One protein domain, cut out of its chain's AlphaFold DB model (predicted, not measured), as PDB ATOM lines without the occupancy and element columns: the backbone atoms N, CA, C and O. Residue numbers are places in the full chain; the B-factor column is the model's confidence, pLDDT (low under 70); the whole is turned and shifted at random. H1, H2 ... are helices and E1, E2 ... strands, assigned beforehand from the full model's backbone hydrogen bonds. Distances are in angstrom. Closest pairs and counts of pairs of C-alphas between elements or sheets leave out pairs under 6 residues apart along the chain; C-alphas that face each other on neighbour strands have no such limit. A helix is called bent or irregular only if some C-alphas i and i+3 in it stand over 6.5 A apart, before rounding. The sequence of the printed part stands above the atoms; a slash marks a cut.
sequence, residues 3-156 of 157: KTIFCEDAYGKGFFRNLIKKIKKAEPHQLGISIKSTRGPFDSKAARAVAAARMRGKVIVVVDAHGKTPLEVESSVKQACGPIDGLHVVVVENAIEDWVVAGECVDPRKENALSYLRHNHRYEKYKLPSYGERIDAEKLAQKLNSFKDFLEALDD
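This is residues 3 to 156 of the 157 residues of an uncharacterized protein of Caldiarchaeum subterraneum (UniProt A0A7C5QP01). A parallel four-stranded sheet forms the core, covered by helices H1 and H9 on one face and H3 and H4 on the other, three layers in all. Short helices H5 to H8 cluster beyond the H1 and H9 side, with H6 far out along the longest axis. The printed part has 154 residues with nine named helices and four named strands, in the order E1 H1 H2 E2 H3 E3 H4 E4 H5 H6 H7 H8 H9; the sheet's order is E2 E1 E3 E4. The class is mixed, and the whole is compact, with a radius of gyration of the C-alphas of 14.7 A and spans of 42 by 35 by 27 A.

Find C-alpha 3 at (344.796, 282.114, 392.309), where E1, residues 3 to 7, begins. Its sheet also holds E2, 33 to 37, E3, 57 to 64, 23.2 A long, and E4, 87 to 92, 16.1 A. Look next for H1, 12 to 24, 17.6 A, H3, 44 to 54, 15.3 A, H4, 70 to 81, 16.5 A, and H9, 145 to 155, 15.3 A, ending at C-alpha 155 (349.035, 279.927, 383.166). The shorter helices are H2, 28 to 31, H5, 97 to 103, H6, 113 to 121, H7, 125 to 132, and H8, 137 to 143. H7 is irregular: C-alphas 126 and 129 are 7.1 A apart.

Start at the sheet: N 34 and O 3 of E2 and E1 are 2.8 A apart, N 6 and O 60 of E1 and E3 2.8 A, N 90 and O 61 of E3 and E4 2.8 A, each within hydrogen-bond range. E1, H1 H2, E2 and E3, H4, E4 are strand-helix-strand units, parallel neighbour strands joined through helices, with right-handed crossovers; E2, H3, E3 is a split one, E1 between its strands, also right-handed. H1's height over the sheet is 9.7 A, and H9, on the same face, has 8.5 A. H3 and H4, on the opposite face, touch at Ala 47 and Cys 81, closest C-alphas 5.3 A apart, H4 with residues 77 to 81 alone. H2 only grazes the sheet. Farther out, H1 and H7 touch, C-alphas of Phe 15 and Pro 129 closest at 3.8 A, a shallow tilt of 8 degrees, the same way. H5, the hub, touches H6, C-alphas of Asp 98 and Ala 113 closest at 5.4 A, and H8, Gly 103 and Leu 140 closest at 5.6 A. Each O i to N i+4 pair is within hydrogen-bond range in H1, H3, H4, H5, H6 and H9, but 2 of 3 in H8 and 0 of 4 in H7, where 4 of 5 O i to N i+3 pairs are; H2 is too short for an O i to N i+4 pair.

The C-alphas farthest apart, of Met 55 and His 119, are 43.5 A apart. The printed part has no cut, and no link is long. Mean pLDDT of the printed part is 92.5; residue 84 is under 70.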
ATOM      1  N   LYS A   3     344.656 283.568 392.471       95.25
ATOM      2  CA  LYS A   3     344.796 282.114 392.309       95.25
ATOM      3  C   LYS A   3     345.085 281.492 393.674       95.25
ATOM      4  O   LYS A   3     345.913 282.007 394.422       95.25
ATOM      5  N   THR A   4     344.416 280.401 394.036       97.38
ATOM      6  CA  THR A   4     344.715 279.658 395.271       97.38
ATOM      7  C   THR A   4     345.156 278.241 394.948       97.38
ATOM      8  O   THR A   4     344.430 277.522 394.280       97.38
ATOM      9  N   ILE A   5     346.308 277.824 395.461       97.94
ATOM     10  CA  ILE A   5     346.824 276.460 395.331       97.94
ATOM     11  C   ILE A   5     346.611 275.735 396.657       97.94
ATOM     12  O   ILE A   5     347.056 276.222 397.699       97.94
ATOM     13  N   PHE A   6     345.943 274.587 396.628       97.56
ATOM     14  CA  PHE A   6     345.839 273.656 397.750       97.56
ATOM     15  C   PHE A   6     346.709 272.430 397.490       97.56
ATOM     16  O   PHE A   6     346.748 271.930 396.373       97.56
ATOM     17  N   CYS A   7     347.385 271.947 398.528       96.12
ATOM     18  CA  CYS A   7     348.160 270.708 398.499       96.12
ATOM     19  C   CYS A   7     347.927 269.897 399.778       96.12
ATOM     20  O   CYS A   7     347.679 270.482 400.839       96.12
ATOM     21  N   GLU A   8     348.024 268.572 399.694       92.38
ATOM     22  CA  GLU A   8     347.844 267.694 400.861       92.38
ATOM     23  C   GLU A   8     348.951 267.897 401.903       92.38
ATOM     24  O   GLU A   8     348.704 267.974 403.112       92.38
ATOM     25  N   ASP A   9     350.180 268.083 401.425       89.94
ATOM     26  CA  ASP A   9     351.368 268.115 402.261       89.94
ATOM     27  C   ASP A   9     351.511 269.402 403.091       89.94
ATOM     28  O   ASP A   9     351.352 270.521 402.592       89.94
ATOM     29  N   ALA A  10     351.878 269.269 404.368       91.12
ATOM     30  CA  ALA A  10     352.151 270.408 405.246       91.12
ATOM     31  C   ALA A  10     353.348 271.253 404.766       91.12
ATOM     32  O   ALA A  10     353.309 272.487 404.833       91.12
ATOM     33  N   TYR A  11     354.393 270.598 404.256       94.50
ATOM     34  CA  TYR A  11     355.591 271.217 403.690       94.50
ATOM     35  C   TYR A  11     355.428 271.561 402.205       94.50
ATOM     36  O   TYR A  11     356.184 272.388 401.686       94.50
ATOM     37  N   GLY A  12     354.383 271.040 401.554       94.69
ATOM     38  CA  GLY A  12     353.992 271.390 400.186       94.69
ATOM     39  C   GLY A  12     353.858 272.901 399.979       94.69
ATOM     40  O   GLY A  12     354.288 273.433 398.958       94.69
ATOM     41  N   LYS A  13     353.396 273.648 400.994       96.19
ATOM     42  CA  LYS A  13     353.327 275.119 400.930       96.19
ATOM     43  C   LYS A  13     354.684 275.772 400.643       96.19
ATOM     44  O   LYS A  13     354.753 276.732 399.878       96.19
ATOM     45  N   GLY A  14     355.745 275.294 401.296       97.06
ATOM     46  CA  GLY A  14     357.099 275.803 401.081       97.06
ATOM     47  C   GLY A  14     357.626 275.409 399.706       97.06
ATOM     48  O   GLY A  14     358.173 276.248 398.998       97.06
ATOM     49  N   PHE A  15     357.372 274.164 399.305       97.25
ATOM     50  CA  PHE A  15     357.736 273.649 397.990       97.25
ATOM     51  C   PHE A  15     357.116 274.454 396.849       97.25
ATOM     52  O   PHE A  15     357.851 275.002 396.032       97.25
ATOM     53  N   PHE A  16     355.790 274.618 396.833       97.75
ATOM     54  CA  PHE A  16     355.111 275.380 395.783       97.75
ATOM     55  C   PHE A  16     355.524 276.848 395.770       97.75
ATOM     56  O   PHE A  16     355.621 277.436 394.697       97.75
ATOM     57  N   ARG A  17     355.811 277.452 396.932       97.88
ATOM     58  CA  ARG A  17     356.317 278.830 396.979       97.88
ATOM     59  C   ARG A  17     357.625 278.945 396.204       97.88
ATOM     60  O   ARG A  17     357.742 279.806 395.339       97.88
ATOM     61  N   ASN A  18     358.571 278.068 396.517       97.56
ATOM     62  CA  ASN A  18     359.898 278.070 395.919       97.56
ATOM     63  C   ASN A  18     359.850 277.700 394.431       97.56
ATOM     64  O   ASN A  18     360.491 278.355 393.611       97.56
ATOM     65  N   LEU A  19     359.019 276.719 394.074       97.06
ATOM     66  CA  LEU A  19     358.781 276.307 392.694       97.06
ATOM     67  C   LEU A  19     358.207 277.452 391.848       97.06
ATOM     68  O   LEU A  19     358.743 277.777 390.793       97.06
ATOM     69  N   ILE A  20     357.149 278.114 392.321       97.44
ATOM     70  CA  ILE A  20     356.522 279.232 391.599       97.44
ATOM     71  C   ILE A  20     357.486 280.405 391.491       97.44
ATOM     72  O   ILE A  20     357.603 280.989 390.417       97.44
ATOM     73  N   LYS A  21     358.218 280.718 392.566       97.00
ATOM     74  CA  LYS A  21     359.258 281.747 392.539       97.00
ATOM     75  C   LYS A  21     360.292 281.472 391.453       97.00
ATOM     76  O   LYS A  21     360.648 282.387 390.715       97.00
ATOM     77  N   LYS A  22     360.735 280.221 391.322       95.62
ATOM     78  CA  LYS A  22     361.668 279.801 390.275       95.62
ATOM     79  C   LYS A  22     361.073 279.951 388.873       95.62
ATOM     80  O   LYS A  22     361.716 280.541 388.012       95.62
ATOM     81  N   ILE A  23     359.855 279.451 388.654       95.44
ATOM     82  CA  ILE A  23     359.194 279.449 387.336       95.44
ATOM     83  C   ILE A  23     358.855 280.872 386.883       95.44
ATOM     84  O   ILE A  23     359.117 281.254 385.747       95.44
ATOM     85  N   LYS A  24     358.260 281.669 387.773       96.00
ATOM     86  CA  LYS A  24     357.713 282.994 387.454       96.00
ATOM     87  C   LYS A  24     358.679 284.141 387.721       96.00
ATOM     88  O   LYS A  24     358.362 285.276 387.383       96.00
ATOM     89  N   LYS A  25     359.839 283.863 388.330       96.12
ATOM     90  CA  LYS A  25     360.839 284.863 388.741       96.12
ATOM     91  C   LYS A  25     360.248 285.979 389.619       96.12
ATOM     92  O   LYS A  25     360.720 287.111 389.593       96.12
ATOM     93  N   ALA A  26     359.214 285.655 390.394       95.94
ATOM     94  CA  ALA A  26     358.487 286.579 391.259       95.94
ATOM     95  C   ALA A  26     357.891 285.828 392.453       95.94
ATOM     96  O   ALA A  26     357.565 284.644 392.359       95.94
ATOM     97  N   GLU A  27     357.727 286.509 393.585       96.62
ATOM     98  CA  GLU A  27     357.101 285.891 394.750       96.62
ATOM     99  C   GLU A  27     355.610 285.613 394.483       96.62
ATOM    100  O   GLU A  27     354.922 286.471 393.924       96.62
ATOM    101  N   PRO A  28     355.046 284.478 394.948       96.06
ATOM    102  CA  PRO A  28     353.645 284.137 394.682       96.06
ATOM    103  C   PRO A  28     352.648 285.245 395.054       96.06
ATOM    104  O   PRO A  28     351.694 285.490 394.321       96.06
ATOM    105  N   HIS A  29     352.884 285.968 396.153       95.00
ATOM    106  CA  HIS A  29     351.994 287.046 396.594       95.00
ATOM    107  C   HIS A  29     351.983 288.249 395.635       95.00
ATOM    108  O   HIS A  29     350.946 288.892 395.498       95.00
ATOM    109  N   GLN A  30     353.091 288.519 394.937       95.62
ATOM    110  CA  GLN A  30     353.175 289.567 393.910       95.62
ATOM    111  C   GLN A  30     352.362 289.193 392.666       95.62
ATOM    112  O   GLN A  30     351.879 290.063 391.951       95.62
ATOM    113  N   LEU A  31     352.164 287.891 392.442       94.81
ATOM    114  CA  LEU A  31     351.369 287.335 391.348       94.81
ATOM    115  C   LEU A  31     349.895 287.116 391.729       94.81
ATOM    116  O   LEU A  31     349.132 286.553 390.947       94.81
ATOM    117  N   GLY A  32     349.483 287.498 392.945       95.50
ATOM    118  CA  GLY A  32     348.141 287.208 393.451       95.50
ATOM    119  C   GLY A  32     347.888 285.715 393.703       95.50
ATOM    120  O   GLY A  32     346.738 285.276 393.668       95.50
ATOM    121  N   ILE A  33     348.941 284.929 393.950       97.31
ATOM    122  CA  ILE A  33     348.865 283.494 394.230       97.31
ATOM    123  C   ILE A  33     348.950 283.248 395.741       97.31
ATOM    124  O   ILE A  33     349.936 283.580 396.403       97.31
ATOM    125  N   SER A  34     347.924 282.603 396.293       97.19
ATOM    126  CA  SER A  34     347.900 282.095 397.665       97.19
ATOM    127  C   SER A  34     348.165 280.594 397.680       97.19
ATOM    128  O   SER A  34     347.581 279.857 396.896       97.19
ATOM    129  N   ILE A  35     349.008 280.120 398.597       97.69
ATOM    130  CA  ILE A  35     349.329 278.692 398.730       97.69
ATOM    131  C   ILE A  35     348.880 278.207 400.105       97.69
ATOM    132  O   ILE A  35     349.256 278.775 401.142       97.69
ATOM    133  N   LYS A  36     348.078 277.146 400.110       97.12
ATOM    134  CA  LYS A  36     347.463 276.532 401.283       97.12
ATOM    135  C   LYS A  36     347.758 275.036 401.313       97.12
ATOM    136  O   LYS A  36     347.990 274.408 400.287       97.12
ATOM    137  N   SER A  37     347.740 274.483 402.519       95.50
ATOM    138  CA  SER A  37     347.840 273.046 402.753       95.50
ATOM    139  C   SER A  37     346.564 272.572 403.439       95.50
ATOM    140  O   SER A  37     346.076 273.256 404.346       95.50
ATOM    141  N   THR A  38     346.029 271.432 403.011       93.31
ATOM    142  CA  THR A  38     344.919 270.748 403.692       93.31
ATOM    143  C   THR A  38     345.411 269.943 404.896       93.31
ATOM    144  O   THR A  38     344.622 269.687 405.803       93.31
ATOM    145  N   ARG A  39     346.725 269.667 404.974       88.81
ATOM    146  CA  ARG A  39     347.404 268.882 406.020       88.81
ATOM    147  C   ARG A  39     346.854 267.461 406.131       88.81
ATOM    148  O   ARG A  39     346.492 267.015 407.218       88.81
ATOM    149  N   GLY A  40     346.817 266.768 405.003       88.19
ATOM    150  CA  GLY A  40     346.298 265.413 404.883       88.19
ATOM    151  C   GLY A  40     345.465 265.224 403.617       88.19
ATOM    152  O   GLY A  40     345.365 266.162 402.816       88.19
ATOM    153  N   PRO A  41     344.864 264.030 403.469       88.44
ATOM    154  CA  PRO A  41     344.063 263.670 402.308       88.44
ATOM    155  C   PRO A  41     342.942 264.669 402.028       88.44
ATOM    156  O   PRO A  41     342.432 265.332 402.937       88.44
ATOM    157  N   PHE A  42     342.520 264.741 400.770       92.31
ATOM    158  CA  PHE A  42     341.371 265.546 400.382       92.31
ATOM    159  C   PHE A  42     340.061 265.030 401.011       92.31
ATOM    160  O   PHE A  42     339.477 264.044 400.569       92.31
ATOM    161  N   ASP A  43     339.584 265.720 402.050       92.38
ATOM    162  CA  ASP A  43     338.364 265.395 402.794       92.38
ATOM    163  C   ASP A  43     337.265 266.475 402.650       92.38
ATOM    164  O   ASP A  43     337.386 267.462 401.918       92.38
ATOM    165  N   SER A  44     336.163 266.328 403.394       92.00
ATOM    166  CA  SER A  44     335.059 267.302 403.388       92.00
ATOM    167  C   SER A  44     335.453 268.687 403.927       92.00
ATOM    168  O   SER A  44     334.795 269.692 403.640       92.00
ATOM    169  N   LYS A  45     336.523 268.788 404.722       93.25
ATOM    170  CA  LYS A  45     337.058 270.066 405.202       93.25
ATOM    171  C   LYS A  45     337.891 270.738 404.112       93.25
ATOM    172  O   LYS A  45     337.732 271.944 403.910       93.25
ATOM    173  N   ALA A  46     338.712 269.977 403.391       94.81
ATOM    174  CA  ALA A  46     339.427 270.433 402.205       94.81
ATOM    175  C   ALA A  46     338.451 270.941 401.135       94.81
ATOM    176  O   ALA A  46     338.592 272.078 400.685       94.81
ATOM    177  N   ALA A  47     337.402 270.171 400.829       94.62
ATOM    178  CA  ALA A  47     336.362 270.555 399.871       94.62
ATOM    179  C   ALA A  47     335.702 271.898 400.230       94.62
ATOM    180  O   ALA A  47     335.618 272.804 399.399       94.62
ATOM    181  N   ARG A  48     335.318 272.094 401.501       93.06
ATOM    182  CA  ARG A  48     334.767 273.377 401.977       93.06
ATOM    183  C   ARG A  48     335.761 274.532 401.851       93.06
ATOM    184  O   ARG A  48     335.372 275.642 401.487       93.06
ATOM    185  N   ALA A  49     337.039 274.295 402.148       94.06
ATOM    186  CA  ALA A  49     338.075 275.316 402.026       94.06
ATOM    187  C   ALA A  49     338.319 275.720 400.561       94.06
ATOM    188  O   ALA A  49     338.492 276.911 400.282       94.06
ATOM    189  N   VAL A  50     338.295 274.751 399.643       94.25
ATOM    190  CA  VAL A  50     338.376 274.965 398.191       94.25
ATOM    191  C   VAL A  50     337.177 275.773 397.703       94.25
ATOM    192  O   VAL A  50     337.370 276.821 397.084       94.25
ATOM    193  N   ALA A  51     335.956 275.371 398.066       91.62
ATOM    194  CA  ALA A  51     334.736 276.092 397.707       91.62
ATOM    195  C   ALA A  51     334.771 277.557 398.184       91.62
ATOM    196  O   ALA A  51     334.458 278.475 397.427       91.62
ATOM    197  N   ALA A  52     335.239 277.799 399.414       91.25
ATOM    198  CA  ALA A  52     335.371 279.148 399.955       91.25
ATOM    199  C   ALA A  52     336.447 279.986 399.240       91.25
ATOM    200  O   ALA A  52     336.265 281.188 399.033       91.25
ATOM    201  N   ALA A  53     337.579 279.378 398.869       93.00
ATOM    202  CA  ALA A  53     338.638 280.062 398.130       93.00
ATOM    203  C   ALA A  53     338.189 280.450 396.716       93.00
ATOM    204  O   ALA A  53     338.544 281.531 396.244       93.00
ATOM    205  N   ARG A  54     337.358 279.616 396.085       88.62
ATOM    206  CA  ARG A  54     336.835 279.856 394.741       88.62
ATOM    207  C   ARG A  54     336.035 281.146 394.615       88.62
ATOM    208  O   ARG A  54     336.115 281.827 393.602       88.62
ATOM    209  N   MET A  55     335.309 281.544 395.660       88.25
ATOM    210  CA  MET A  55     334.574 282.819 395.658       88.25
ATOM    211  C   MET A  55     335.481 284.043 395.427       88.25
ATOM    212  O   MET A  55     334.986 285.141 395.202       88.25
ATOM    213  N   ARG A  56     336.809 283.869 395.505       89.69
ATOM    214  CA  ARG A  56     337.818 284.915 395.312       89.69
ATOM    215  C   ARG A  56     338.603 284.779 393.999       89.69
ATOM    216  O   ARG A  56     339.377 285.681 393.684       89.69
ATOM    217  N   GLY A  57     338.432 283.686 393.251       92.38
ATOM    218  CA  GLY A  57     339.117 283.442 391.978       92.38
ATOM    219  C   GLY A  57     339.380 281.960 391.698       92.38
ATOM    220  O   GLY A  57     338.679 281.088 392.208       92.38
ATOM    221  N   LYS A  58     340.394 281.672 390.877       94.50
ATOM    222  CA  LYS A  58     340.726 280.304 390.449       94.50
ATOM    223  C   LYS A  58     341.361 279.494 391.569       94.50
ATOM    224  O   LYS A  58     342.109 280.024 392.399       94.50
ATOM    225  N   VAL A  59     341.104 278.192 391.559       96.38
ATOM    226  CA  VAL A  59     341.673 277.248 392.516       96.38
ATOM    227  C   VAL A  59     342.364 276.115 391.773       96.38
ATOM    228  O   VAL A  59     341.792 275.526 390.867       96.38
ATOM    229  N   ILE A  60     343.587 275.808 392.190       97.38
ATOM    230  CA  ILE A  60     344.341 274.631 391.764       97.38
ATOM    231  C   ILE A  60     344.443 273.717 392.982       97.38
ATOM    232  O   ILE A  60     344.885 274.144 394.050       97.38
ATOM    233  N   VAL A  61     344.012 272.474 392.846       96.88
ATOM    234  CA  VAL A  61     344.088 271.454 393.892       96.88
ATOM    235  C   VAL A  61     345.083 270.399 393.438       96.88
ATOM    236  O   VAL A  61     344.846 269.747 392.430       96.88
ATOM    237  N   VAL A  62     346.186 270.244 394.167       97.12
ATOM    238  CA  VAL A  62     347.175 269.187 393.932       97.12
ATOM    239  C   VAL A  62     346.964 268.080 394.958       97.12
ATOM    240  O   VAL A  62     347.063 268.337 396.162       97.12
ATOM    241  N   VAL A  63     346.648 266.878 394.483       95.69
ATOM    242  CA  VAL A  63     346.286 265.713 395.307       95.69
ATOM    243  C   VAL A  63     347.002 264.462 394.827       95.69
ATOM    244  O   VAL A  63     347.280 264.322 393.637       95.69
ATOM    245  N   ASP A  64     347.272 263.553 395.752       92.69
ATOM    246  CA  ASP A  64     347.905 262.272 395.459       92.69
ATOM    247  C   ASP A  64     346.852 261.263 394.963       92.69
ATOM    248  O   ASP A  64     345.699 261.272 395.407       92.69
ATOM    249  N   ALA A  65     347.228 260.367 394.046       90.81
ATOM    250  CA  ALA A  65     346.287 259.394 393.492       90.81
ATOM    251  C   ALA A  65     345.942 258.263 394.481       90.81
ATOM    252  O   ALA A  65     344.894 257.627 394.358       90.81
ATOM    253  N   HIS A  66     346.811 258.003 395.471       87.06
ATOM    254  CA  HIS A  66     346.641 256.968 396.507       87.06
ATOM    255  C   HIS A  66     346.256 255.585 395.936       87.06
ATOM    256  O   HIS A  66     345.404 254.884 396.486       87.06
ATOM    257  N   GLY A  67     346.862 255.197 394.807       85.94
ATOM    258  CA  GLY A  67     346.604 253.919 394.126       85.94
ATOM    259  C   GLY A  67     345.341 253.878 393.255       85.94
ATOM    260  O   GLY A  67     345.006 252.819 392.728       85.94
ATOM    261  N   LYS A  68     344.640 255.004 393.098       91.31
ATOM    262  CA  LYS A  68     343.525 255.169 392.155       91.31
ATOM    263  C   LYS A  68     344.016 255.764 390.840       91.31
ATOM    264  O   LYS A  68     345.120 256.300 390.760       91.31
ATOM    265  N   THR A  69     343.186 255.714 389.805       92.50
ATOM    266  CA  THR A  69     343.503 256.407 388.553       92.50
ATOM    267  C   THR A  69     343.354 257.927 388.720       92.50
ATOM    268  O   THR A  69     342.494 258.383 389.484       92.50
ATOM    269  N   PRO A  70     344.129 258.746 387.981       93.00
ATOM    270  CA  PRO A  70     343.981 260.202 387.997       93.00
ATOM    271  C   PRO A  70     342.545 260.678 387.749       93.00
ATOM    272  O   PRO A  70     342.056 261.556 388.456       93.00
ATOM    273  N   LEU A  71     341.837 260.038 386.815       93.50
ATOM    274  CA  LEU A  71     340.460 260.389 386.465       93.50
ATOM    275  C   LEU A  71     339.476 260.150 387.622       93.50
ATOM    276  O   LEU A  71     338.568 260.955 387.839       93.50
ATOM    277  N   GLU A  72     339.645 259.064 388.381       94.56
ATOM    278  CA  GLU A  72     338.805 258.773 389.550       94.56
ATOM    279  C   GLU A  72     339.015 259.802 390.662       94.56
ATOM    280  O   GLU A  72     338.046 260.271 391.265       94.56
ATOM    281  N   VAL A  73     340.270 260.176 390.928       94.75
ATOM    282  CA  VAL A  73     340.598 261.177 391.952       94.75
ATOM    283  C   VAL A  73     340.098 262.553 391.543       94.75
ATOM    284  O   VAL A  73     339.424 263.217 392.331       94.75
ATOM    285  N   GLU A  74     340.342 262.956 390.297       94.56
ATOM    286  CA  GLU A  74     339.833 264.207 389.746       94.56
ATOM    287  C   GLU A  74     338.306 264.288 389.858       94.56
ATOM    288  O   GLU A  74     337.772 265.275 390.373       94.56
ATOM    289  N   SER A  75     337.602 263.234 389.435       93.44
ATOM    290  CA  SER A  75     336.140 263.166 389.505       93.44
ATOM    291  C   SER A  75     335.641 263.251 390.945       93.44
ATOM    292  O   SER A  75     334.683 263.972 391.218       93.44
ATOM    293  N   SER A  76     336.313 262.578 391.885       93.69
ATOM    294  CA  SER A  76     335.965 262.617 393.307       93.69
ATOM    295  C   SER A  76     336.147 264.014 393.909       93.69
ATOM    296  O   SER A  76     335.243 264.512 394.584       93.69
ATOM    297  N   VAL A  77     337.267 264.685 393.621       93.44
ATOM    298  CA  VAL A  77     337.531 266.060 394.076       93.44
ATOM    299  C   VAL A  77     336.504 267.025 393.491       93.44
ATOM    300  O   VAL A  77     335.924 267.827 394.229       93.44
ATOM    301  N   LYS A  78     336.234 266.931 392.183       93.06
ATOM    302  CA  LYS A  78     335.230 267.760 391.506       93.06
ATOM    303  C   LYS A  78     333.838 267.517 392.080       93.06
ATOM    304  O   LYS A  78     333.168 268.476 392.435       93.06
ATOM    305  N   GLN A  79     333.423 266.266 392.273       92.06
ATOM    306  CA  GLN A  79     332.128 265.939 392.873       92.06
ATOM    307  C   GLN A  79     331.996 266.492 394.298       92.06
ATOM    308  O   GLN A  79     330.960 267.061 394.637       92.06
ATOM    309  N   ALA A  80     333.042 266.370 395.121       92.44
ATOM    310  CA  ALA A  80     333.047 266.887 396.488       92.44
ATOM    311  C   ALA A  80     332.982 268.422 396.543       92.44
ATOM    312  O   ALA A  80     332.425 268.984 397.488       92.44
ATOM    313  N   CYS A  81     333.543 269.103 395.541       90.38
ATOM    314  CA  CYS A  81     333.478 270.558 395.438       90.38
ATOM    315  C   CYS A  81     332.176 271.046 394.773       90.38
ATOM    316  O   CYS A  81     331.715 272.136 395.107       90.38
ATOM    317  N   GLY A  82     331.581 270.253 393.875       84.06
ATOM    318  CA  GLY A  82     330.433 270.584 393.019       84.06
ATOM    319  C   GLY A  82     330.822 270.845 391.546       84.06
ATOM    320  O   GLY A  82     332.010 270.893 391.222       84.06
ATOM    321  N   PRO A  83     329.847 271.062 390.634       72.06
ATOM    322  CA  PRO A  83     330.096 271.469 389.243       72.06
ATOM    323  C   PRO A  83     330.561 272.927 389.187       72.06
ATOM    324  O   PRO A  83     329.853 273.827 389.648       72.06
ATOM    325  N   ILE A  84     331.793 273.159 388.732       68.31
ATOM    326  CA  ILE A  84     332.482 274.413 389.025       68.31
ATOM    327  C   ILE A  84     333.482 274.817 387.938       68.31
ATOM    328  O   ILE A  84     334.456 274.107 387.697       68.31
ATOM    329  N   ASP A  85     333.322 276.041 387.430       82.69
ATOM    330  CA  ASP A  85     334.332 276.735 386.630       82.69
ATOM    331  C   ASP A  85     335.495 277.251 387.492       82.69
ATOM    332  O   ASP A  85     335.316 277.702 388.630       82.69
ATOM    333  N   GLY A  86     336.709 277.214 386.937       87.62
ATOM    334  CA  GLY A  86     337.917 277.727 387.593       87.62
ATOM    335  C   GLY A  86     338.485 276.839 388.707       87.62
ATOM    336  O   GLY A  86     339.319 277.315 389.481       87.62
ATOM    337  N   LEU A  87     338.045 275.576 388.799       94.44
ATOM    338  CA  LEU A  87     338.687 274.529 389.596       94.44
ATOM    339  C   LEU A  87     339.542 273.635 388.690       94.44
ATOM    340  O   LEU A  87     339.014 272.869 387.888       94.44
ATOM    341  N   HIS A  88     340.853 273.693 388.891       95.88
ATOM    342  CA  HIS A  88     341.820 272.779 388.291       95.88
ATOM    343  C   HIS A  88     342.229 271.732 389.317       95.88
ATOM    344  O   HIS A  88     342.570 272.078 390.451       95.88
ATOM    345  N   VAL A  89     342.205 270.457 388.935       96.12
ATOM    346  CA  VAL A  89     342.669 269.360 389.788       96.12
ATOM    347  C   VAL A  89     343.880 268.731 389.122       96.12
ATOM    348  O   VAL A  89     343.790 268.234 388.009       96.12
ATOM    349  N   VAL A  90     345.009 268.770 389.816       97.00
ATOM    350  CA  VAL A  90     346.253 268.131 389.408       97.00
ATOM    351  C   VAL A  90     346.429 266.898 390.272       97.00
ATOM    352  O   VAL A  90     346.598 267.008 391.488       97.00
ATOM    353  N   VAL A  91     346.404 265.725 389.650       96.06
ATOM    354  CA  VAL A  91     346.608 264.465 390.363       96.06
ATOM    355  C   VAL A  91     348.044 264.002 390.166       96.06
ATOM    356  O   VAL A  91     348.468 263.743 389.042       96.06
ATOM    357  N   VAL A  92     348.806 263.904 391.254       93.56
ATOM    358  CA  VAL A  92     350.137 263.283 391.241       93.56
ATOM    359  C   VAL A  92     349.992 261.781 391.462       93.56
ATOM    360  O   VAL A  92     349.193 261.352 392.287       93.56
ATOM    361  N   GLU A  93     350.727 260.970 390.699       87.50
ATOM    362  CA  GLU A  93     350.522 259.515 390.659       87.50
ATOM    363  C   GLU A  93     350.789 258.856 392.019       87.50
ATOM    364  O   GLU A  93     349.944 258.106 392.503       87.50
ATOM    365  N   ASN A  94     351.901 259.197 392.680       86.62
ATOM    366  CA  ASN A  94     352.149 258.773 394.060       86.62
ATOM    367  C   ASN A  94     352.188 259.958 395.019       86.62
ATOM    368  O   ASN A  94     351.438 259.971 395.988       86.62
ATOM    369  N   ALA A  95     353.076 260.922 394.772       90.62
ATOM    370  CA  ALA A  95     353.248 262.097 395.624       90.62
ATOM    371  C   ALA A  95     353.999 263.214 394.888       90.62
ATOM    372  O   ALA A  95     354.594 263.001 393.832       90.62
ATOM    373  N   ILE A  96     354.046 264.410 395.479       93.00
ATOM    374  CA  ILE A  96     354.855 265.530 394.964       93.00
ATOM    375  C   ILE A  96     356.351 265.168 394.913       93.00
ATOM    376  O   ILE A  96     357.086 265.685 394.074       93.00
ATOM    377  N   GLU A  97     356.827 264.252 395.758       93.44
ATOM    378  CA  GLU A  97     358.178 263.696 395.666       93.44
ATOM    379  C   GLU A  97     358.488 263.082 394.287       93.44
ATOM    380  O   GLU A  97     359.642 263.135 393.859       93.44
ATOM    381  N   ASP A  98     357.490 262.590 393.545       92.25
ATOM    382  CA  ASP A  98     357.685 262.090 392.177       92.25
ATOM    383  C   ASP A  98     358.195 263.197 391.250       92.25
ATOM    384  O   ASP A  98     359.052 262.960 390.398       92.25
ATOM    385  N   TRP A  99     357.725 264.433 391.447       94.25
ATOM    386  CA  TRP A  99     358.201 265.594 390.694       94.25
ATOM    387  C   TRP A  99     359.666 265.897 390.991       94.25
ATOM    388  O   TRP A  99     360.428 266.263 390.095       94.25
ATOM    389  N   VAL A 100     360.065 265.727 392.251       92.94
ATOM    390  CA  VAL A 100     361.447 265.929 392.685       92.94
ATOM    391  C   VAL A 100     362.365 264.915 392.001       92.94
ATOM    392  O   VAL A 100     363.355 265.304 391.384       92.94
ATOM    393  N   VAL A 101     362.008 263.632 392.056       91.44
ATOM    394  CA  VAL A 101     362.821 262.530 391.517       91.44
ATOM    395  C   VAL A 101     362.870 262.542 389.988       91.44
ATOM    396  O   VAL A 101     363.946 262.408 389.402       91.44
ATOM    397  N   ALA A 102     361.748 262.823 389.321       89.06
ATOM    398  CA  ALA A 102     361.721 262.985 387.866       89.06
ATOM    399  C   ALA A 102     362.580 264.167 387.380       89.06
ATOM    400  O   ALA A 102     363.180 264.108 386.294       89.06
ATOM    401  N   GLY A 103     362.692 265.220 388.196       85.62
ATOM    402  CA  GLY A 103     363.610 266.337 387.975       85.62
ATOM    403  C   GLY A 103     365.084 265.916 387.949       85.62
ATOM    404  O   GLY A 103     365.862 266.485 387.187       85.62
ATOM    405  N   GLU A 104     365.450 264.867 388.689       84.94
ATOM    406  CA  GLU A 104     366.802 264.286 388.737       84.94
ATOM    407  C   GLU A 104     367.029 263.177 387.690       84.94
ATOM    408  O   GLU A 104     368.011 262.444 387.745       84.94
ATOM    409  N   CYS A 105     366.148 263.077 386.688       78.25
ATOM    410  CA  CYS A 105     366.229 262.084 385.607       78.25
ATOM    411  C   CYS A 105     366.041 260.624 386.027       78.25
ATOM    412  O   CYS A 105     366.373 259.725 385.257       78.25
ATOM    413  N   VAL A 106     365.407 260.395 387.172       82.38
ATOM    414  CA  VAL A 106     364.964 259.069 387.604       82.38
ATOM    415  C   VAL A 106     363.474 258.917 387.310       82.38
ATOM    416  O   VAL A 106     362.696 259.837 387.542       82.38
ATOM    417  N   ASP A 107     363.067 257.781 386.744       81.38
ATOM    418  CA  ASP A 107     361.660 257.508 386.437       81.38
ATOM    419  C   ASP A 107     360.937 257.024 387.710       81.38
ATOM    420  O   ASP A 107     361.202 255.896 388.146       81.38
ATOM    421  N   PRO A 108     360.017 257.815 388.301       80.19
ATOM    422  CA  PRO A 108     359.341 257.451 389.549       80.19
ATOM    423  C   PRO A 108     358.425 256.221 389.406       80.19
ATOM    424  O   PRO A 108     358.018 255.632 390.402       80.19
ATOM    425  N   ARG A 109     358.132 255.779 388.173       79.25
ATOM    426  CA  ARG A 109     357.386 254.534 387.910       79.25
ATOM    427  C   ARG A 109     358.256 253.285 388.041       79.25
ATOM    428  O   ARG A 109     357.736 252.181 388.173       79.25
ATOM    429  N   LYS A 110     359.579 253.443 387.950       81.69
ATOM    430  CA  LYS A 110     360.557 252.348 388.065       81.69
ATOM    431  C   LYS A 110     361.177 252.274 389.453       81.69
ATOM    432  O   LYS A 110     361.620 251.207 389.862       81.69
ATOM    433  N   GLU A 111     361.207 253.395 390.163       83.06
ATOM    434  CA  GLU A 111     361.777 253.495 391.495       83.06
ATOM    435  C   GLU A 111     360.897 254.371 392.382       83.06
ATOM    436  O   GLU A 111     360.550 255.491 392.020       83.06
ATOM    437  N   ASN A 112     360.555 253.874 393.572       89.25
ATOM    438  CA  ASN A 112     359.766 254.641 394.526       89.25
ATOM    439  C   ASN A 112     360.509 255.929 394.920       89.25
ATOM    440  O   ASN A 112     361.603 255.868 395.490       89.25
ATOM    441  N   ALA A 113     359.889 257.084 394.669       90.56
ATOM    442  CA  ALA A 113     360.524 258.382 394.859       90.56
ATOM    443  C   ALA A 113     361.024 258.604 396.295       90.56
ATOM    444  O   ALA A 113     362.136 259.086 396.511       90.56
ATOM    445  N   LEU A 114     360.242 258.192 397.297       90.00
ATOM    446  CA  LEU A 114     360.620 258.347 398.700       90.00
ATOM    447  C   LEU A 114     361.832 257.481 399.063       90.00
ATOM    448  O   LEU A 114     362.731 257.948 399.765       90.00
ATOM    449  N   SER A 115     361.876 256.238 398.577       90.00
ATOM    450  CA  SER A 115     363.036 255.357 398.734       90.00
ATOM    451  C   SER A 115     364.275 255.955 398.076       90.00
ATOM    452  O   SER A 115     365.311 256.048 398.735       90.00
ATOM    453  N   TYR A 116     364.175 256.423 396.830       92.94
ATOM    454  CA  TYR A 116     365.291 257.060 396.129       92.94
ATOM    455  C   TYR A 116     365.829 258.270 396.906       92.94
ATOM    456  O   TYR A 116     367.027 258.366 397.184       92.94
ATOM    457  N   LEU A 117     364.936 259.171 397.324       93.19
ATOM    458  CA  LEU A 117     365.291 260.384 398.058       93.19
ATOM    459  C   LEU A 117     365.925 260.072 399.422       93.19
ATOM    460  O   LEU A 117     366.876 260.738 399.838       93.19
ATOM    461  N   ARG A 118     365.440 259.049 400.133       93.56
ATOM    462  CA  ARG A 118     366.019 258.635 401.420       93.56
ATOM    463  C   ARG A 118     367.424 258.063 401.262       93.56
ATOM    464  O   ARG A 118     368.303 258.458 402.025       93.56
ATOM    465  N   HIS A 119     367.643 257.195 400.275       92.50
ATOM    466  CA  HIS A 119     368.948 256.572 400.055       92.50
ATOM    467  C   HIS A 119     369.989 257.567 399.532       92.50
ATOM    468  O   HIS A 119     371.097 257.621 400.061       92.50
ATOM    469  N   ASN A 120     369.631 258.391 398.544       93.00
ATOM    470  CA  ASN A 120     370.597 259.249 397.851       93.00
ATOM    471  C   ASN A 120     370.771 260.622 398.509       93.00
ATOM    472  O   ASN A 120     371.861 261.188 398.481       93.00
ATOM    473  N   HIS A 121     369.723 261.153 399.146       92.06
ATOM    474  CA  HIS A 121     369.716 262.531 399.658       92.06
ATOM    475  C   HIS A 121     369.474 262.638 401.163       92.06
ATOM    476  O   HIS A 121     369.358 263.746 401.692       92.06
ATOM    477  N   ARG A 122     369.384 261.501 401.873       93.81
ATOM    478  CA  ARG A 122     368.998 261.452 403.297       93.81
ATOM    479  C   ARG A 122     367.732 262.277 403.537       93.81
ATOM    480  O   ARG A 122     367.683 263.134 404.426       93.81
ATOM    481  N   TYR A 123     366.758 262.109 402.646       94.81
ATOM    482  CA  TYR A 123     365.559 262.926 402.628       94.81
ATOM    483  C   TYR A 123     364.751 262.782 403.913       94.81
ATOM    484  O   TYR A 123     364.462 261.683 404.386       94.81
ATOM    485  N   GLU A 124     364.341 263.934 404.427       94.06
ATOM    486  CA  GLU A 124     363.380 264.071 405.506       94.06
ATOM    487  C   GLU A 124     362.304 265.040 405.038       94.06
ATOM    488  O   GLU A 124     362.590 265.985 404.305       94.06
ATOM    489  N   LYS A 125     361.063 264.826 405.472       91.50
ATOM    490  CA  LYS A 125     359.893 265.513 404.915       91.50
ATOM    491  C   LYS A 125     359.975 267.046 405.004       91.50
ATOM    492  O   LYS A 125     359.537 267.749 404.098       91.50
ATOM    493  N   TYR A 126     360.621 267.580 406.044       94.56
ATOM    494  CA  TYR A 126     360.841 269.024 406.187       94.56
ATOM    495  C   TYR A 126     361.772 269.625 405.122       94.56
ATOM    496  O   TYR A 126     361.805 270.845 404.972       94.56
ATOM    497  N   LYS A 127     362.531 268.799 404.386       95.50
ATOM    498  CA  LYS A 127     363.436 269.230 403.312       95.50
ATOM    499  C   LYS A 127     362.705 269.485 401.998       95.50
ATOM    500  O   LYS A 127     363.285 270.142 401.134       95.50
ATOM    501  N   LEU A 128     361.450 269.039 401.850       95.31
ATOM    502  CA  LEU A 128     360.646 269.207 400.633       95.31
ATOM    503  C   LEU A 128     360.696 270.637 400.049       95.31
ATOM    504  O   LEU A 128     360.930 270.767 398.848       95.31
ATOM    505  N   PRO A 129     360.598 271.727 400.843       96.75
ATOM    506  CA  PRO A 129     360.672 273.089 400.314       96.75
ATOM    507  C   PRO A 129     361.950 273.400 399.526       96.75
ATOM    508  O   PRO A 129     361.890 274.107 398.522       96.75
ATOM    509  N   SER A 130     363.097 272.854 399.943       95.19
ATOM    510  CA  SER A 130     364.389 273.103 399.283       95.19
ATOM    511  C   SER A 130     364.449 272.547 397.855       95.19
ATOM    512  O   SER A 130     365.150 273.090 397.004       95.19
ATOM    513  N   TYR A 131     363.661 271.513 397.549       94.81
ATOM    514  CA  TYR A 131     363.619 270.925 396.212       94.81
ATOM    515  C   TYR A 131     362.836 271.771 395.207       94.81
ATOM    516  O   TYR A 131     363.118 271.695 394.013       94.81
ATOM    517  N   GLY A 132     361.927 272.643 395.661       93.31
ATOM    518  CA  GLY A 132     361.201 273.555 394.770       93.31
ATOM    519  C   GLY A 132     362.137 274.471 393.970       93.31
ATOM    520  O   GLY A 132     361.875 274.771 392.809       93.31
ATOM    521  N   GLU A 133     363.285 274.846 394.544       93.00
ATOM    522  CA  GLU A 133     364.309 275.666 393.875       93.00
ATOM    523  C   GLU A 133     365.184 274.857 392.906       93.00
ATOM    524  O   GLU A 133     365.862 275.417 392.040       93.00
ATOM    525  N   ARG A 134     365.170 273.527 393.009       91.19
ATOM    526  CA  ARG A 134     366.011 272.625 392.211       91.19
ATOM    527  C   ARG A 134     365.321 272.148 390.937       91.19
ATOM    528  O   ARG A 134     366.004 271.940 389.943       91.19
ATOM    529  N   ILE A 135     363.988 272.098 390.916       91.12
ATOM    530  CA  ILE A 135     363.205 271.587 389.777       91.12
ATOM    531  C   ILE A 135     363.470 272.359 388.483       91.12
ATOM    532  O   ILE A 135     363.335 273.579 388.436       91.12
ATOM    533  N   ASP A 136     363.820 271.641 387.423       91.31
ATOM    534  CA  ASP A 136     363.832 272.143 386.049       91.31
ATOM    535  C   ASP A 136     362.439 271.922 385.441       91.31
ATOM    536  O   ASP A 136     362.052 270.791 385.144       91.31
ATOM    537  N   ALA A 137     361.654 272.998 385.341       92.31
ATOM    538  CA  ALA A 137     360.243 272.918 384.972       92.31
ATOM    539  C   ALA A 137     360.032 272.409 383.538       92.31
ATOM    540  O   ALA A 137     359.122 271.618 383.301       92.31
ATOM    541  N   GLU A 138     360.888 272.806 382.595       90.56
ATOM    542  CA  GLU A 138     360.779 272.381 381.195       90.56
ATOM    543  C   GLU A 138     360.999 270.874 381.071       90.56
ATOM    544  O   GLU A 138     360.181 270.162 380.486       90.56
ATOM    545  N   LYS A 139     362.065 270.361 381.699       90.62
ATOM    546  CA  LYS A 139     362.343 268.918 381.706       90.62
ATOM    547  C   LYS A 139     361.258 268.128 382.418       90.62
ATOM    548  O   LYS A 139     360.950 267.013 382.007       90.62
ATOM    549  N   LEU A 140     360.708 268.667 383.503       92.31
ATOM    550  CA  LEU A 140     359.697 267.965 384.279       92.31
ATOM    551  C   LEU A 140     358.362 267.877 383.528       92.31
ATOM    552  O   LEU A 140     357.751 266.809 383.508       92.31
ATOM    553  N   ALA A 141     357.961 268.947 382.835       93.44
ATOM    554  CA  ALA A 141     356.747 268.983 382.014       93.44
ATOM    555  C   ALA A 141     356.790 268.002 380.833       93.44
ATOM    556  O   ALA A 141     355.753 267.505 380.404       93.44
ATOM    557  N   GLN A 142     357.986 267.686 380.324       90.88
ATOM    558  CA  GLN A 142     358.173 266.666 379.286       90.88
ATOM    559  C   GLN A 142     358.031 265.230 379.812       90.88
ATOM    560  O   GLN A 142     357.816 264.312 379.024       90.88
ATOM    561  N   LYS A 143     358.192 265.016 381.124       89.81
ATOM    562  CA  LYS A 143     358.222 263.677 381.736       89.81
ATOM    563  C   LYS A 143     356.926 263.310 382.441       89.81
ATOM    564  O   LYS A 143     356.546 262.143 382.416       89.81
ATOM    565  N   LEU A 144     356.292 264.275 383.104       92.31
ATOM    566  CA  LEU A 144     355.134 264.043 383.959       92.31
ATOM    567  C   LEU A 144     353.948 264.891 383.506       92.31
ATOM    568  O   LEU A 144     353.985 266.118 383.602       92.31
ATOM    569  N   ASN A 145     352.867 264.219 383.105       93.56
ATOM    570  CA  ASN A 145     351.611 264.882 382.741       93.56
ATOM    571  C   ASN A 145     351.074 265.730 383.898       93.56
ATOM    572  O   ASN A 145     350.746 266.886 383.686       93.56
ATOM    573  N   SER A 146     351.130 265.233 385.137       95.06
ATOM    574  CA  SER A 146     350.678 265.993 386.311       95.06
ATOM    575  C   SER A 146     351.414 267.324 386.497       95.06
ATOM    576  O   SER A 146     350.822 268.315 386.918       95.06
ATOM    577  N   PHE A 147     352.704 267.391 386.153       96.25
ATOM    578  CA  PHE A 147     353.434 268.654 386.205       96.25
ATOM    579  C   PHE A 147     353.054 269.582 385.047       96.25
ATOM    580  O   PHE A 147     352.941 270.792 385.242       96.25
ATOM    581  N   LYS A 148     352.828 269.026 383.854       96.00
ATOM    582  CA  LYS A 148     352.313 269.782 382.711       96.00
ATOM    583  C   LYS A 148     350.940 270.388 383.026       96.00
ATOM    584  O   LYS A 148     350.784 271.595 382.881       96.00
ATOM    585  N   ASP A 149     350.014 269.594 383.561       96.12
ATOM    586  CA  ASP A 149     348.677 270.035 383.976       96.12
ATOM    587  C   ASP A 149     348.767 271.156 385.023       96.12
ATOM    588  O   ASP A 149     348.023 272.136 384.982       96.12
ATOM    589  N   PHE A 150     349.731 271.062 385.946       97.19
ATOM    590  CA  PHE A 150     350.001 272.122 386.913       97.19
ATOM    591  C   PHE A 150     350.464 273.429 386.260       97.19
ATOM    592  O   PHE A 150     350.004 274.499 386.667       97.19
ATOM    593  N   LEU A 151     351.362 273.372 385.270       96.62
ATOM    594  CA  LEU A 151     351.805 274.565 384.544       96.62
ATOM    595  C   LEU A 151     350.658 275.195 383.751       96.62
ATOM    596  O   LEU A 151     350.462 276.406 383.831       96.62
ATOM    597  N   GLU A 152     349.869 274.382 383.051       95.88
ATOM    598  CA  GLU A 152     348.706 274.851 382.293       95.88
ATOM    599  C   GLU A 152     347.683 275.531 383.215       95.88
ATOM    600  O   GLU A 152     347.255 276.653 382.949       95.88
ATOM    601  N   ALA A 153     347.376 274.926 384.366       95.44
ATOM    602  CA  ALA A 153     346.493 275.520 385.369       95.44
ATOM    603  C   ALA A 153     347.054 276.821 385.977       95.44
ATOM    604  O   ALA A 153     346.300 277.723 386.360       95.44
ATOM    605  N   LEU A 154     348.381 276.934 386.089       95.00
ATOM    606  CA  LEU A 154     349.052 278.135 386.585       95.00
ATOM    607  C   LEU A 154     348.967 279.294 385.578       95.00
ATOM    608  O   LEU A 154     348.815 280.450 385.995       95.00
ATOM    609  N   ASP A 155     349.059 278.980 384.286       93.31
ATOM    610  CA  ASP A 155     349.035 279.927 383.166       93.31
ATOM    611  C   ASP A 155     347.635 280.282 382.665       93.31
ATOM    612  O   ASP A 155     347.466 281.322 382.031       93.31
ATOM    613  N   ASP A 156     346.627 279.488 383.016       88.62
ATOM    614  CA  ASP A 156     345.236 279.742 382.660       88.62
ATOM    615  C   ASP A 156     344.770 281.146 383.155       88.62
ATOM    616  O   ASP A 156     344.775 281.404 384.375       88.62
TER     617      ASP A 156